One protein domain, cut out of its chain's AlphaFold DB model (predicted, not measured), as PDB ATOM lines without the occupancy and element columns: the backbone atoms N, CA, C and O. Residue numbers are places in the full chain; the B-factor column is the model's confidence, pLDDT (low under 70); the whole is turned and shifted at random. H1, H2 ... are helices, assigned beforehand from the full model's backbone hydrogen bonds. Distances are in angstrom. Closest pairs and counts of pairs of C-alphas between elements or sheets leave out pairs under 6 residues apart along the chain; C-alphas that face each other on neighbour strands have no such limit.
ATOM      1  N   SER A  47      28.053   0.499 -40.139       80.94
ATOM      2  CA  SER A  47      29.354   0.357 -40.791       80.94
ATOM      3  C   SER A  47      30.117   1.683 -40.829       80.94
ATOM      4  O   SER A  47      31.343   1.698 -40.747       80.94
ATOM      5  N   VAL A  48      29.400   2.805 -40.901       87.62
ATOM      6  CA  VAL A  48      29.974   4.148 -40.937       87.62
ATOM      7  C   VAL A  48      30.532   4.529 -39.567       87.62
ATOM      8  O   VAL A  48      31.667   4.991 -39.513       87.62
ATOM      9  N   ALA A  49      29.823   4.261 -38.464       88.88
ATOM     10  CA  ALA A  49      30.293   4.614 -37.118       88.88
ATOM     11  C   ALA A  49      31.652   3.967 -36.772       88.88
ATOM     12  O   ALA A  49      32.600   4.661 -36.395       88.88
ATOM     13  N   ALA A  50      31.786   2.651 -36.976       91.12
ATOM     14  CA  ALA A  50      33.035   1.931 -36.700       91.12
ATOM     15  C   ALA A  50      34.188   2.378 -37.609       91.12
ATOM     16  O   ALA A  50      35.331   2.515 -37.153       91.12
ATOM     17  N   ASN A  51      33.891   2.654 -38.880       90.31
ATOM     18  CA  ASN A  51      34.877   3.161 -39.827       90.31
ATOM     19  C   ASN A  51      35.343   4.573 -39.464       90.31
ATOM     20  O   ASN A  51      36.541   4.835 -39.532       90.31
ATOM     21  N   ILE A  52      34.438   5.460 -39.042       89.94
ATOM     22  CA  ILE A  52      34.778   6.824 -38.620       89.94
ATOM     23  C   ILE A  52      35.733   6.791 -37.427       89.94
ATOM     24  O   ILE A  52      36.791   7.412 -37.500       89.94
ATOM     25  N   VAL A  53      35.424   6.023 -36.376       92.06
ATOM     26  CA  VAL A  53      36.312   5.895 -35.203       92.06
ATOM     27  C   VAL A  53      37.680   5.349 -35.614       92.06
ATOM     28  O   VAL A  53      38.711   5.925 -35.272       92.06
ATOM     29  N   SER A  54      37.700   4.289 -36.426       92.56
ATOM     30  CA  SER A  54      38.951   3.682 -36.896       92.56
ATOM     31  C   SER A  54      39.791   4.658 -37.728       92.56
ATOM     32  O   SER A  54      41.015   4.696 -37.591       92.56
ATOM     33  N   GLN A  55      39.149   5.473 -38.573       91.19
ATOM     34  CA  GLN A  55      39.814   6.496 -39.380       91.19
ATOM     35  C   GLN A  55      40.371   7.627 -38.523       91.19
ATOM     36  O   GLN A  55      41.526   7.993 -38.715       91.19
ATOM     37  N   ILE A  56      39.582   8.152 -37.581       90.25
ATOM     38  CA  ILE A  56      40.007   9.205 -36.653       90.25
ATOM     39  C   ILE A  56      41.293   8.775 -35.948       90.25
ATOM     40  O   ILE A  56      42.292   9.488 -36.000       90.25
ATOM     41  N   ILE A  57      41.305   7.560 -35.400       89.19
ATOM     42  CA  ILE A  57      42.416   7.069 -34.582       89.19
ATOM     43  C   ILE A  57      43.637   6.687 -35.424       89.19
ATOM     44  O   ILE A  57      44.770   6.927 -35.018       89.19
ATOM     45  N   SER A  58      43.432   6.138 -36.624       89.38
ATOM     46  CA  SER A  58      44.543   5.762 -37.513       89.38
ATOM     47  C   SER A  58      45.158   6.958 -38.250       89.38
ATOM     48  O   SER A  58      46.256   6.854 -38.807       89.38
ATOM     49  N   SER A  59      44.457   8.094 -38.309       86.12
ATOM     50  CA  SER A  59      44.874   9.261 -39.085       86.12
ATOM     51  C   SER A  59      45.901  10.126 -38.347       86.12
ATOM     52  O   SER A  59      45.592  11.171 -37.791       86.12
ATOM     53  N   ASN A  60      47.182   9.763 -38.450       73.81
ATOM     54  CA  ASN A  60      48.287  10.635 -38.011       73.81
ATOM     55  C   ASN A  60      48.414  11.943 -38.832       73.81
ATOM     56  O   ASN A  60      49.295  12.755 -38.563       73.81
ATOM     57  N   SER A  61      47.609  12.118 -39.886       65.12
ATOM     58  CA  SER A  61      47.726  13.206 -40.866       65.12
ATOM     59  C   SER A  61      46.647  14.282 -40.762       65.12
ATOM     60  O   SER A  61      46.746  15.291 -41.458       65.12
ATOM     61  N   ILE A  62      45.591  14.049 -39.985       76.12
ATOM     62  CA  ILE A  62      44.478  14.989 -39.828       76.12
ATOM     63  C   ILE A  62      44.759  15.862 -38.602       76.12
ATOM     64  O   ILE A  62      45.390  15.407 -37.649       76.12
ATOM     65  N   SER A  63      44.360  17.136 -38.643       85.50
ATOM     66  CA  SER A  63      44.572  18.021 -37.499       85.50
ATOM     67  C   SER A  63      43.755  17.539 -36.295       85.50
ATOM     68  O   SER A  63      42.625  17.075 -36.455       85.50
ATOM     69  N   ASP A  64      44.291  17.690 -35.080       87.19
ATOM     70  CA  ASP A  64      43.562  17.351 -33.847       87.19
ATOM     71  C   ASP A  64      42.189  18.047 -33.790       87.19
ATOM     72  O   ASP A  64      41.221  17.498 -33.272       87.19
ATOM     73  N   VAL A  65      42.082  19.246 -34.377       88.19
ATOM     74  CA  VAL A  65      40.832  20.014 -34.471       88.19
ATOM     75  C   VAL A  65      39.779  19.277 -35.299       88.19
ATOM     76  O   VAL A  65      38.639  19.152 -34.855       88.19
ATOM     77  N   ASP A  66      40.148  18.764 -36.471       89.50
ATOM     78  CA  ASP A  66      39.210  18.067 -37.357       89.50
ATOM     79  C   ASP A  66      38.760  16.732 -36.751       89.50
ATOM     80  O   ASP A  66      37.582  16.376 -36.818       89.50
ATOM     81  N   ASN A  67      39.680  16.004 -36.116       90.19
ATOM     82  CA  ASN A  67      39.356  14.745 -35.453       90.19
ATOM     83  C   ASN A  67      38.424  14.956 -34.244       90.19
ATOM     84  O   ASN A  67      37.442  14.222 -34.091       90.19
ATOM     85  N   ASN A  68      38.635  16.024 -33.467       89.69
ATOM     86  CA  ASN A  68      37.723  16.422 -32.393       89.69
ATOM     87  C   ASN A  68      36.330  16.791 -32.926       89.69
ATOM     88  O   ASN A  68      35.323  16.373 -32.355       89.69
ATOM     89  N   MET A  69      36.242  17.532 -34.040       90.31
ATOM     90  CA  MET A  69      34.950  17.854 -34.665       90.31
ATOM     91  C   MET A  69      34.193  16.593 -35.096       90.31
ATOM     92  O   MET A  69      32.981  16.512 -34.900       90.31
ATOM     93  N   ARG A  70      34.897  15.597 -35.644       91.38
ATOM     94  CA  ARG A  70      34.285  14.329 -36.060       91.38
ATOM     95  C   ARG A  70      33.796  13.492 -34.885       91.38
ATOM     96  O   ARG A  70      32.710  12.927 -34.981       91.38
ATOM     97  N   MET A  71      34.554  13.430 -33.790       93.38
ATOM     98  CA  MET A  71      34.089  12.740 -32.582       93.38
ATOM     99  C   MET A  71      32.873  13.428 -31.976       93.38
ATOM    100  O   MET A  71      31.895  12.750 -31.693       93.38
ATOM    101  N   ASN A  72      32.878  14.759 -31.872       91.94
ATOM    102  CA  ASN A  72      31.715  15.501 -31.381       91.94
ATOM    103  C   ASN A  72      30.477  15.268 -32.253       91.94
ATOM    104  O   ASN A  72      29.382  15.058 -31.736       91.94
ATOM    105  N   TRP A  73      30.643  15.272 -33.580       93.25
ATOM    106  CA  TRP A  73      29.557  14.925 -34.493       93.25
ATOM    107  C   TRP A  73      29.034  13.509 -34.226       93.25
ATOM    108  O   TRP A  73      27.824  13.329 -34.107       93.25
ATOM    109  N   LEU A  74      29.925  12.523 -34.076       94.25
ATOM    110  CA  LEU A  74      29.544  11.135 -33.821       94.25
ATOM    111  C   LEU A  74      28.776  10.996 -32.500       94.25
ATOM    112  O   LEU A  74      27.713  10.380 -32.483       94.25
ATOM    113  N   THR A  75      29.263  11.613 -31.422       95.19
ATOM    114  CA  THR A  75      28.585  11.631 -30.119       95.19
ATOM    115  C   THR A  75      27.177  12.218 -30.232       95.19
ATOM    116  O   THR A  75      26.222  11.616 -29.741       95.19
ATOM    117  N   ASN A  76      27.011  13.325 -30.965       94.06
ATOM    118  CA  ASN A  76      25.692  13.918 -31.209       94.06
ATOM    119  C   ASN A  76      24.765  12.986 -32.002       94.06
ATOM    120  O   ASN A  76      23.584  12.885 -31.678       94.06
ATOM    121  N   GLN A  77      25.281  12.255 -32.999       94.31
ATOM    122  CA  GLN A  77      24.470  11.277 -33.734       94.31
ATOM    123  C   GLN A  77      23.939  10.164 -32.820       94.31
ATOM    124  O   GLN A  77      22.775   9.785 -32.935       94.31
ATOM    125  N   PHE A  78      24.751   9.672 -31.880       95.38
ATOM    126  CA  PHE A  78      24.298   8.703 -30.876       95.38
ATOM    127  C   PHE A  78      23.274   9.310 -29.904       95.38
ATOM    128  O   PHE A  78      22.271   8.667 -29.591       95.38
ATOM    129  N   ALA A  79      23.473  10.555 -29.468       95.38
ATOM    130  CA  ALA A  79      22.523  11.242 -28.595       95.38
ATOM    131  C   ALA A  79      21.138  11.402 -29.253       95.38
ATOM    132  O   ALA A  79      20.116  11.141 -28.616       95.38
ATOM    133  N   GLU A  80      21.097  11.769 -30.537       95.06
ATOM    134  CA  GLU A  80      19.866  12.082 -31.277       95.06
ATOM    135  C   GLU A  80      19.208  10.868 -31.964       95.06
ATOM    136  O   GLU A  80      18.050  10.943 -32.385       95.06
ATOM    137  N   ALA A  81      19.911   9.737 -32.092       94.75
ATOM    138  CA  ALA A  81      19.403   8.550 -32.778       94.75
ATOM    139  C   ALA A  81      18.112   7.999 -32.141       94.75
ATOM    140  O   ALA A  81      17.900   8.077 -30.934       94.75
ATOM    141  N   SER A  82      17.233   7.376 -32.929       95.69
ATOM    142  CA  SER A  82      16.131   6.587 -32.361       95.69
ATOM    143  C   SER A  82      16.660   5.312 -31.699       95.69
ATOM    144  O   SER A  82      17.749   4.848 -32.030       95.69
ATOM    145  N   ASP A  83      15.877   4.701 -30.810       95.38
ATOM    146  CA  ASP A  83      16.268   3.452 -30.139       95.38
ATOM    147  C   ASP A  83      16.594   2.331 -31.141       95.38
ATOM    148  O   ASP A  83      17.588   1.627 -30.982       95.38
ATOM    149  N   ASP A  84      15.817   2.209 -32.222       94.06
ATOM    150  CA  ASP A  84      16.082   1.238 -33.292       94.06
ATOM    151  C   ASP A  84      17.412   1.516 -34.005       94.06
ATOM    152  O   ASP A  84      18.200   0.599 -34.238       94.06
ATOM    153  N   LYS A  85      17.706   2.792 -34.295       94.44
ATOM    154  CA  LYS A  85      18.989   3.188 -34.890       94.44
ATOM    155  C   LYS A  85      20.143   2.936 -33.932       94.44
ATOM    156  O   LYS A  85      21.202   2.518 -34.385       94.44
ATOM    157  N   LEU A  86      19.959   3.162 -32.633       94.69
ATOM    158  CA  LEU A  86      20.972   2.852 -31.627       94.69
ATOM    159  C   LEU A  86      21.297   1.362 -31.597       94.69
ATOM    160  O   LEU A  86      22.471   1.010 -31.614       94.69
ATOM    161  N   LYS A  87      20.282   0.492 -31.620       93.88
ATOM    162  CA  LYS A  87      20.471  -0.967 -31.695       93.88
ATOM    163  C   LYS A  87      21.251  -1.389 -32.929       93.88
ATOM    164  O   LYS A  87      22.124  -2.245 -32.846       93.88
ATOM    165  N   GLU A  88      20.941  -0.779 -34.067       94.06
ATOM    166  CA  GLU A  88      21.623  -1.078 -35.319       94.06
ATOM    167  C   GLU A  88      23.087  -0.614 -35.282       94.06
ATOM    168  O   GLU A  88      23.994  -1.373 -35.630       94.06
ATOM    169  N   ASN A  89      23.315   0.633 -34.854       93.62
ATOM    170  CA  ASN A  89      24.614   1.303 -34.909       93.62
ATOM    171  C   ASN A  89      25.573   0.845 -33.808       93.62
ATOM    172  O   ASN A  89      26.768   0.705 -34.057       93.62
ATOM    173  N   PHE A  90      25.062   0.560 -32.612       95.81
ATOM    174  CA  PHE A  90      25.838   0.056 -31.482       95.81
ATOM    175  C   PHE A  90      25.992  -1.473 -31.523       95.81
ATOM    176  O   PHE A  90      25.772  -2.181 -30.540       95.81
ATOM    177  N   ASN A  91      26.350  -2.001 -32.691       94.81
ATOM    178  CA  ASN A  91      26.537  -3.434 -32.890       94.81
ATOM    179  C   ASN A  91      27.868  -3.944 -32.309       94.81
ATOM    180  O   ASN A  91      28.740  -3.175 -31.901       94.81
ATOM    181  N   GLU A  92      28.038  -5.265 -32.319       94.75
ATOM    182  CA  GLU A  92      29.231  -5.949 -31.812       94.75
ATOM    183  C   GLU A  92      30.538  -5.423 -32.433       94.75
ATOM    184  O   GLU A  92      31.518  -5.212 -31.722       94.75
ATOM    185  N   GLN A  93      30.556  -5.138 -33.740       95.31
ATOM    186  CA  GLN A  93      31.750  -4.623 -34.414       95.31
ATOM    187  C   GLN A  93      32.135  -3.232 -33.901       95.31
ATOM    188  O   GLN A  93      33.316  -2.973 -33.676       95.31
ATOM    189  N   PHE A  94      31.159  -2.345 -33.698       96.06
ATOM    190  CA  PHE A  94      31.410  -1.022 -33.132       96.06
ATOM    191  C   PHE A  94      31.896  -1.115 -31.682       96.06
ATOM    192  O   PHE A  94      32.841  -0.424 -31.310       96.06
ATOM    193  N   GLN A  95      31.324  -2.022 -30.885       97.00
ATOM    194  CA  GLN A  95      31.763  -2.268 -29.508       97.00
ATOM    195  C   GLN A  95      33.206  -2.782 -29.442       97.00
ATOM    196  O   GLN A  95      33.987  -2.301 -28.622       97.00
ATOM    197  N   ILE A  96      33.584  -3.706 -30.332       96.00
ATOM    198  CA  ILE A  96      34.969  -4.175 -30.484       96.00
ATOM    199  C   ILE A  96      35.887  -3.005 -30.847       96.00
ATOM    200  O   ILE A  96      36.933  -2.834 -30.222       96.00
ATOM    201  N   THR A  97      35.478  -2.163 -31.803       96.12
ATOM    202  CA  THR A  97      36.237  -0.963 -32.168       96.12
ATOM    203  C   THR A  97      36.418  -0.037 -30.965       96.12
ATOM    204  O   THR A  97      37.537   0.397 -30.726       96.12
ATOM    205  N   ILE A  98      35.378   0.243 -30.176       96.00
ATOM    206  CA  ILE A  98      35.506   1.048 -28.951       96.00
ATOM    207  C   ILE A  98      36.502   0.395 -27.989       96.00
ATOM    208  O   ILE A  98      37.464   1.037 -27.574       96.00
ATOM    209  N   ARG A  99      36.307  -0.887 -27.665       96.62
ATOM    210  CA  ARG A  99      37.138  -1.641 -26.716       96.62
ATOM    211  C   ARG A  99      38.622  -1.580 -27.073       96.62
ATOM    212  O   ARG A  99      39.452  -1.341 -26.197       96.62
ATOM    213  N   ASP A 100      38.945  -1.788 -28.346       96.25
ATOM    214  CA  ASP A 100      40.327  -1.838 -28.834       96.25
ATOM    215  C   ASP A 100      40.990  -0.452 -28.863       96.25
ATOM    216  O   ASP A 100      42.215  -0.351 -28.861       96.25
ATOM    217  N   ASN A 101      40.183   0.610 -28.848       94.94
ATOM    218  CA  ASN A 101      40.633   1.996 -28.910       94.94
ATOM    219  C   ASN A 101      40.557   2.743 -27.569       94.94
ATOM    220  O   ASN A 101      41.063   3.859 -27.462       94.94
ATOM    221  N   LEU A 102      39.969   2.138 -26.537       94.12
ATOM    222  CA  LEU A 102      40.030   2.653 -25.174       94.12
ATOM    223  C   LEU A 102      41.384   2.299 -24.537       94.12
ATOM    224  O   LEU A 102      41.660   1.147 -24.188       94.12
ATOM    225  N   GLY A 103      42.249   3.298 -24.379       91.69
ATOM    226  CA  GLY A 103      43.486   3.216 -23.608       91.69
ATOM    227  C   GLY A 103      43.286   3.716 -22.178       91.69
ATOM    228  O   GLY A 103      42.444   3.211 -21.439       91.69
ATOM    229  N   SER A 104      44.077   4.709 -21.769       85.81
ATOM    230  CA  SER A 104      44.037   5.295 -20.419       85.81
ATOM    231  C   SER A 104      43.027   6.442 -20.262       85.81
ATOM    232  O   SER A 104      42.992   7.081 -19.208       85.81
ATOM    233  N   CYS A 105      42.230   6.728 -21.300       85.88
ATOM    234  CA  CYS A 105      41.280   7.849 -21.354       85.88
ATOM    235  C   CYS A 105      41.930   9.196 -21.056       85.88
ATOM    236  O   CYS A 105      41.494   9.935 -20.172       85.88
ATOM    237  N   GLN A 106      43.012   9.482 -21.770       84.19
ATOM    238  CA  GLN A 106      43.733  10.751 -21.671       84.19
ATOM    239  C   GLN A 106      43.529  11.619 -22.911       84.19
ATOM    240  O   GLN A 106      43.711  12.833 -22.847       84.19
ATOM    241  N   SER A 107      43.165  11.011 -24.039       88.69
ATOM    242  CA  SER A 107      42.898  11.731 -25.278       88.69
ATOM    243  C   SER A 107      41.435  12.160 -25.383       88.69
ATOM    244  O   SER A 107      40.535  11.505 -24.859       88.69
ATOM    245  N   VAL A 108      41.192  13.245 -26.125       86.69
ATOM    246  CA  VAL A 108      39.837  13.757 -26.397       86.69
ATOM    247  C   VAL A 108      38.964  12.699 -27.081       86.69
ATOM    248  O   VAL A 108      37.790  12.563 -26.753       86.69
ATOM    249  N   HIS A 109      39.539  11.898 -27.981       92.06
ATOM    250  CA  HIS A 109      38.810  10.845 -28.688       92.06
ATOM    251  C   HIS A 109      38.381   9.711 -27.751       92.06
ATOM    252  O   HIS A 109      37.240   9.273 -27.825       92.06
ATOM    253  N   GLU A 110      39.252   9.261 -26.841       91.62
ATOM    254  CA  GLU A 110      38.879   8.250 -25.841       91.62
ATOM    255  C   GLU A 110      37.769   8.750 -24.911       91.62
ATOM    256  O   GLU A 110      36.893   7.969 -24.554       91.62
ATOM    257  N   ILE A 111      37.791  10.037 -24.535       88.00
ATOM    258  CA  ILE A 111      36.726  10.657 -23.732       88.00
ATOM    259  C   ILE A 111      35.407  10.629 -24.508       88.00
ATOM    260  O   ILE A 111      34.419  10.119 -24.000       88.00
ATOM    261  N   ALA A 112      35.408  11.049 -25.774       92.81
ATOM    262  CA  ALA A 112      34.200  11.013 -26.596       92.81
ATOM    263  C   ALA A 112      33.660   9.584 -26.824       92.81
ATOM    264  O   ALA A 112      32.450   9.390 -26.921       92.81
ATOM    265  N   LEU A 113      34.527   8.562 -26.882       95.12
ATOM    266  CA  LEU A 113      34.081   7.162 -26.910       95.12
ATOM    267  C   LEU A 113      33.395   6.754 -25.599       95.12
ATOM    268  O   LEU A 113      32.411   6.019 -25.647       95.12
ATOM    269  N   LEU A 114      33.881   7.228 -24.445       92.19
ATOM    270  CA  LEU A 114      33.199   7.018 -23.167       92.19
ATOM    271  C   LEU A 114      31.845   7.735 -23.121       92.19
ATOM    272  O   LEU A 114      30.882   7.117 -22.681       92.19
ATOM    273  N   ASP A 115      31.746   8.962 -23.638       92.69
ATOM    274  CA  ASP A 115      30.472   9.697 -23.710       92.69
ATOM    275  C   ASP A 115      29.430   8.913 -24.525       92.69
ATOM    276  O   ASP A 115      28.268   8.798 -24.138       92.69
ATOM    277  N   ILE A 116      29.844   8.299 -25.640       95.44
ATOM    278  CA  ILE A 116      28.967   7.427 -26.436       95.44
ATOM    279  C   ILE A 116      28.506   6.214 -25.616       95.44
ATOM    280  O   ILE A 116      27.327   5.863 -25.656       95.44
ATOM    281  N   ILE A 117      29.407   5.567 -24.868       94.06
ATOM    282  CA  ILE A 117      29.051   4.432 -24.000       94.06
ATOM    283  C   ILE A 117      28.059   4.866 -22.920       94.06
ATOM    284  O   ILE A 117      27.098   4.141 -22.662       94.06
ATOM    285  N   GLU A 118      28.262   6.036 -22.315       91.00
ATOM    286  CA  GLU A 118      27.370   6.603 -21.304       91.00
ATOM    287  C   GLU A 118      25.968   6.848 -21.871       91.00
ATOM    288  O   GLU A 118      24.994   6.346 -21.308       91.00
ATOM    289  N   ILE A 119      25.865   7.495 -23.039       92.31
ATOM    290  CA  ILE A 119      24.590   7.712 -23.745       92.31
ATOM    291  C   ILE A 119      23.869   6.379 -23.990       92.31
ATOM    292  O   ILE A 119      22.662   6.261 -23.758       92.31
ATOM    293  N   ILE A 120      24.592   5.358 -24.461       92.94
ATOM    294  CA  ILE A 120      24.021   4.033 -24.726       92.94
ATOM    295  C   ILE A 120      23.553   3.363 -23.435       92.94
ATOM    296  O   ILE A 120      22.472   2.774 -23.417       92.94
ATOM    297  N   ALA A 121      24.344   3.437 -22.364       85.94
ATOM    298  CA  ALA A 121      23.999   2.849 -21.079       85.94
ATOM    299  C   ALA A 121      22.744   3.514 -20.498       85.94
ATOM    300  O   ALA A 121      21.781   2.818 -20.171       85.94
ATOM    301  N   GLU A 122      22.709   4.849 -20.453       87.69
ATOM    302  CA  GLU A 122      21.570   5.622 -19.957       87.69
ATOM    303  C   GLU A 122      20.300   5.291 -20.743       87.69
ATOM    304  O   GLU A 122      19.286   4.873 -20.172       87.69
ATOM    305  N   ARG A 123      20.349   5.393 -22.074       91.38
ATOM    306  CA  ARG A 123      19.181   5.101 -22.914       91.38
ATOM    307  C   ARG A 123      18.783   3.633 -22.854       91.38
ATOM    308  O   ARG A 123      17.594   3.332 -22.810       91.38
ATOM    309  N   GLY A 124      19.755   2.730 -22.772       87.62
ATOM    310  CA  GLY A 124      19.550   1.293 -22.625       87.62
ATOM    311  C   GLY A 124      18.734   0.914 -21.391       87.62
ATOM    312  O   GLY A 124      17.922  -0.005 -21.475       87.62
ATOM    313  N   THR A 125      18.882   1.638 -20.276       83.50
ATOM    314  CA  THR A 125      18.064   1.402 -19.067       83.50
ATOM    315  C   THR A 125      16.587   1.754 -19.246       83.50
ATOM    316  O   THR A 125      15.738   1.197 -18.551       83.50
ATOM    317  N   ASN A 126      16.273   2.640 -20.193       87.75
ATOM    318  CA  ASN A 126      14.909   3.065 -20.500       87.75
ATOM    319  C   ASN A 126      14.252   2.213 -21.600       87.75
ATOM    320  O   ASN A 126      13.041   2.309 -21.811       87.75
ATOM    321  N   MET A 127      15.025   1.378 -22.302       91.31
ATOM    322  CA  MET A 127      14.496   0.505 -23.347       91.31
ATOM    323  C   MET A 127      13.751  -0.698 -22.751       91.31
ATOM    324  O   MET A 127      14.159  -1.248 -21.724       91.31
ATOM    325  N   PRO A 128      12.665  -1.162 -23.399       90.94
ATOM    326  CA  PRO A 128      11.988  -2.379 -22.980       90.94
ATOM    327  C   PRO A 128      12.931  -3.581 -23.098       90.94
ATOM    328  O   PRO A 128      13.663  -3.722 -24.077       90.94
ATOM    329  N   LEU A 129      12.870  -4.467 -22.105       89.31
ATOM    330  CA  LEU A 129      13.623  -5.719 -22.101       89.31
ATOM    331  C   LEU A 129      13.219  -6.585 -23.299       89.31
ATOM    332  O   LEU A 129      12.032  -6.712 -23.613       89.31
ATOM    333  N   GLU A 130      14.200  -7.214 -23.938       89.94
ATOM    334  CA  GLU A 130      13.965  -8.128 -25.053       89.94
ATOM    335  C   GLU A 130      13.924  -9.582 -24.576       89.94
ATOM    336  O   GLU A 130      14.606  -9.970 -23.629       89.94
ATOM    337  N   GLY A 131      13.122 -10.411 -25.248       88.88
ATOM    338  CA  GLY A 131      12.994 -11.838 -24.948       88.88
ATOM    339  C   GLY A 131      11.726 -12.224 -24.179       88.88
ATOM    340  O   GLY A 131      10.861 -11.409 -23.868       88.88
ATOM    341  N   GLY A 132      11.567 -13.528 -23.942       86.62
ATOM    342  CA  GLY A 132      10.433 -14.071 -23.190       86.62
ATOM    343  C   GLY A 132      10.570 -13.853 -21.679       86.62
ATOM    344  O   GLY A 132      11.652 -13.544 -21.192       86.62
ATOM    345  N   PHE A 133       9.495 -14.103 -20.923       81.94
ATOM    346  CA  PHE A 133       9.413 -13.896 -19.463       81.94
ATOM    347  C   PHE A 133      10.595 -14.437 -18.639       81.94
ATOM    348  O   PHE A 133      10.900 -13.884 -17.591       81.94
ATOM    349  N   TYR A 134      11.241 -15.515 -19.090       84.75
ATOM    350  CA  TYR A 134      12.354 -16.154 -18.378       84.75
ATOM    351  C   TYR A 134      13.744 -15.741 -18.876       84.75
ATOM    352  O   TYR A 134      14.727 -16.056 -18.221       84.75
ATOM    353  N   ASN A 135      13.822 -15.054 -20.018       83.81
ATOM    354  CA  ASN A 135      15.067 -14.684 -20.692       83.81
ATOM    355  C   ASN A 135      15.010 -13.206 -21.086       83.81
ATOM    356  O   ASN A 135      15.217 -12.874 -22.254       83.81
ATOM    357  N   GLN A 136      14.639 -12.351 -20.134       81.06
ATOM    358  CA  GLN A 136      14.684 -10.910 -20.329       81.06
ATOM    359  C   GLN A 136      16.143 -10.483 -20.413       81.06
ATOM    360  O   GLN A 136      16.918 -10.748 -19.497       81.06
ATOM    361  N   ARG A 137      16.498  -9.851 -21.523       83.50
ATOM    362  CA  ARG A 137      17.838  -9.343 -21.780       83.50
ATOM    363  C   ARG A 137      17.786  -7.835 -21.882       83.50
ATOM    364  O   ARG A 137      16.875  -7.274 -22.502       83.50
ATOM    365  N   MET A 138      18.757  -7.185 -21.257       84.88
ATOM    366  CA  MET A 138      18.983  -5.770 -21.496       84.88
ATOM    367  C   MET A 138      19.620  -5.630 -22.874       84.88
ATOM    368  O   MET A 138      20.615  -6.285 -23.167       84.88
ATOM    369  N   VAL A 139      19.029  -4.773 -23.706       86.12
ATOM    370  CA  VAL A 139      19.333  -4.644 -25.140       86.12
ATOM    371  C   VAL A 139      20.836  -4.557 -25.422       86.12
ATOM    372  O   VAL A 139      21.335  -5.242 -26.309       86.12
ATOM    373  N   PHE A 140      21.561  -3.731 -24.664       91.38
ATOM    374  CA  PHE A 140      22.987  -3.496 -24.900       91.38
ATOM    375  C   PHE A 140      23.908  -4.266 -23.960       91.38
ATOM    376  O   PHE A 140      25.029  -4.567 -24.353       91.38
ATOM    377  N   PHE A 141      23.454  -4.594 -22.748       89.19
ATOM    378  CA  PHE A 141      24.317  -5.148 -21.700       89.19
ATOM    379  C   PHE A 141      24.955  -6.467 -22.134       89.19
ATOM    380  O   PHE A 141      26.175  -6.577 -22.165       89.19
ATOM    381  N   ASP A 142      24.137  -7.423 -22.576       88.38
ATOM    382  CA  ASP A 142      24.615  -8.742 -22.991       88.38
ATOM    383  C   ASP A 142      25.558  -8.646 -24.197       88.38
ATOM    384  O   ASP A 142      26.517  -9.407 -24.322       88.38
ATOM    385  N   SER A 143      25.303  -7.686 -25.093       93.12
ATOM    386  CA  SER A 143      26.176  -7.452 -26.239       93.12
ATOM    387  C   SER A 143      27.521  -6.873 -25.794       93.12
ATOM    388  O   SER A 143      28.553  -7.391 -26.216       93.12
ATOM    389  N   MET A 144      27.525  -5.862 -24.917       92.31
ATOM    390  CA  MET A 144      28.748  -5.272 -24.357       92.31
ATOM    391  C   MET A 144      29.556  -6.287 -23.536       92.31
ATOM    392  O   MET A 144      30.787  -6.249 -23.546       92.31
ATOM    393  N   GLU A 145      28.874  -7.191 -22.831       91.25
ATOM    394  CA  GLU A 145      29.494  -8.304 -22.113       91.25
ATOM    395  C   GLU A 145      30.170  -9.257 -23.105       91.25
ATOM    396  O   GLU A 145      31.366  -9.523 -22.997       91.25
ATOM    397  N   SER A 146      29.437  -9.706 -24.130       94.12
ATOM    398  CA  SER A 146      29.958 -10.647 -25.131       94.12
ATOM    399  C   SER A 146      31.123 -10.090 -25.959       94.12
ATOM    400  O   SER A 146      32.019 -10.842 -26.339       94.12
ATOM    401  N   SER A 147      31.154  -8.774 -26.193       96.12
ATOM    402  CA  SER A 147      32.256  -8.108 -26.887       96.12
ATOM    403  C   SER A 147      33.470  -7.854 -25.986       96.12
ATOM    404  O   SER A 147      34.516  -7.442 -26.487       96.12
ATOM    405  N   GLY A 148      33.380  -8.094 -24.673       95.75
ATOM    406  CA  GLY A 148      34.442  -7.795 -23.705       95.75
ATOM    407  C   GLY A 148      34.633  -6.296 -23.441       95.75
ATOM    408  O   GLY A 148      35.634  -5.893 -22.848       95.75
TER     409      GLY A 148
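This is residues 47 to 148 of the 299 residues of an uncharacterized protein of Streblomastix strix (UniProt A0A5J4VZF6). Four helices, H1, H2, H4 and H5, make an up-and-down bundle, each running against the one before it in the chain, with H2 and H5 side by side and H4 beside H1. Short H3 is near one end of H2, and beyond the end of H5 a long loop, residues 127 to 140, reaches out and folds back to short H6. The printed part has 102 residues with six named helices, H1 to H6 in order, and no named strand: all helix. It is compact, with a radius of gyration of the C-alphas of 14.3 A, and spans 51 by 26 by 23 A, the loop adding to the length.

Find C-alpha 108 at (39.837, 13.757, -26.397); from there H5, the longest helix, runs 27.8 A to residue 126. H2 covers residues 64 to 80, 24.4 A. H1, residues 47 to 58, begins at (29.354, 0.357, -40.791) and runs 16.5 A. H4 is residues 92 to 101, 14.2 A; H3 is 83 to 89, and H6 is 141 to 146.

Start at Ile 116 of H5: its C-alpha is 5.6 A from that of Thr 75, the closest pair where H5 and H2 touch, the same way at a shallow tilt of 3 degrees. H1 and H2 form a helical hairpin, closest at the C-alphas of Ile 56 and Asn 67, 5.7 A. H1 touches H4 at Ala 50 and Phe 94, C-alphas 4.9 A apart. H4 and H6 only just touch, with 3 pairs of C-alphas within 8 A, closest Glu 92 and Ser 143 at 6.5 A. H3 is near H1, H2 and H5. Every O i to N i+4 pair is within hydrogen-bond range in H1, H2, H3, H4 and H6, and 14 of 15 in H5.

Look to Ser 61 and Phe 133 for the C-alphas farthest apart, 51.6 A. The printed part has no cut; the link H5 to H6 is long. Residue 61 alone is under pLDDT 70.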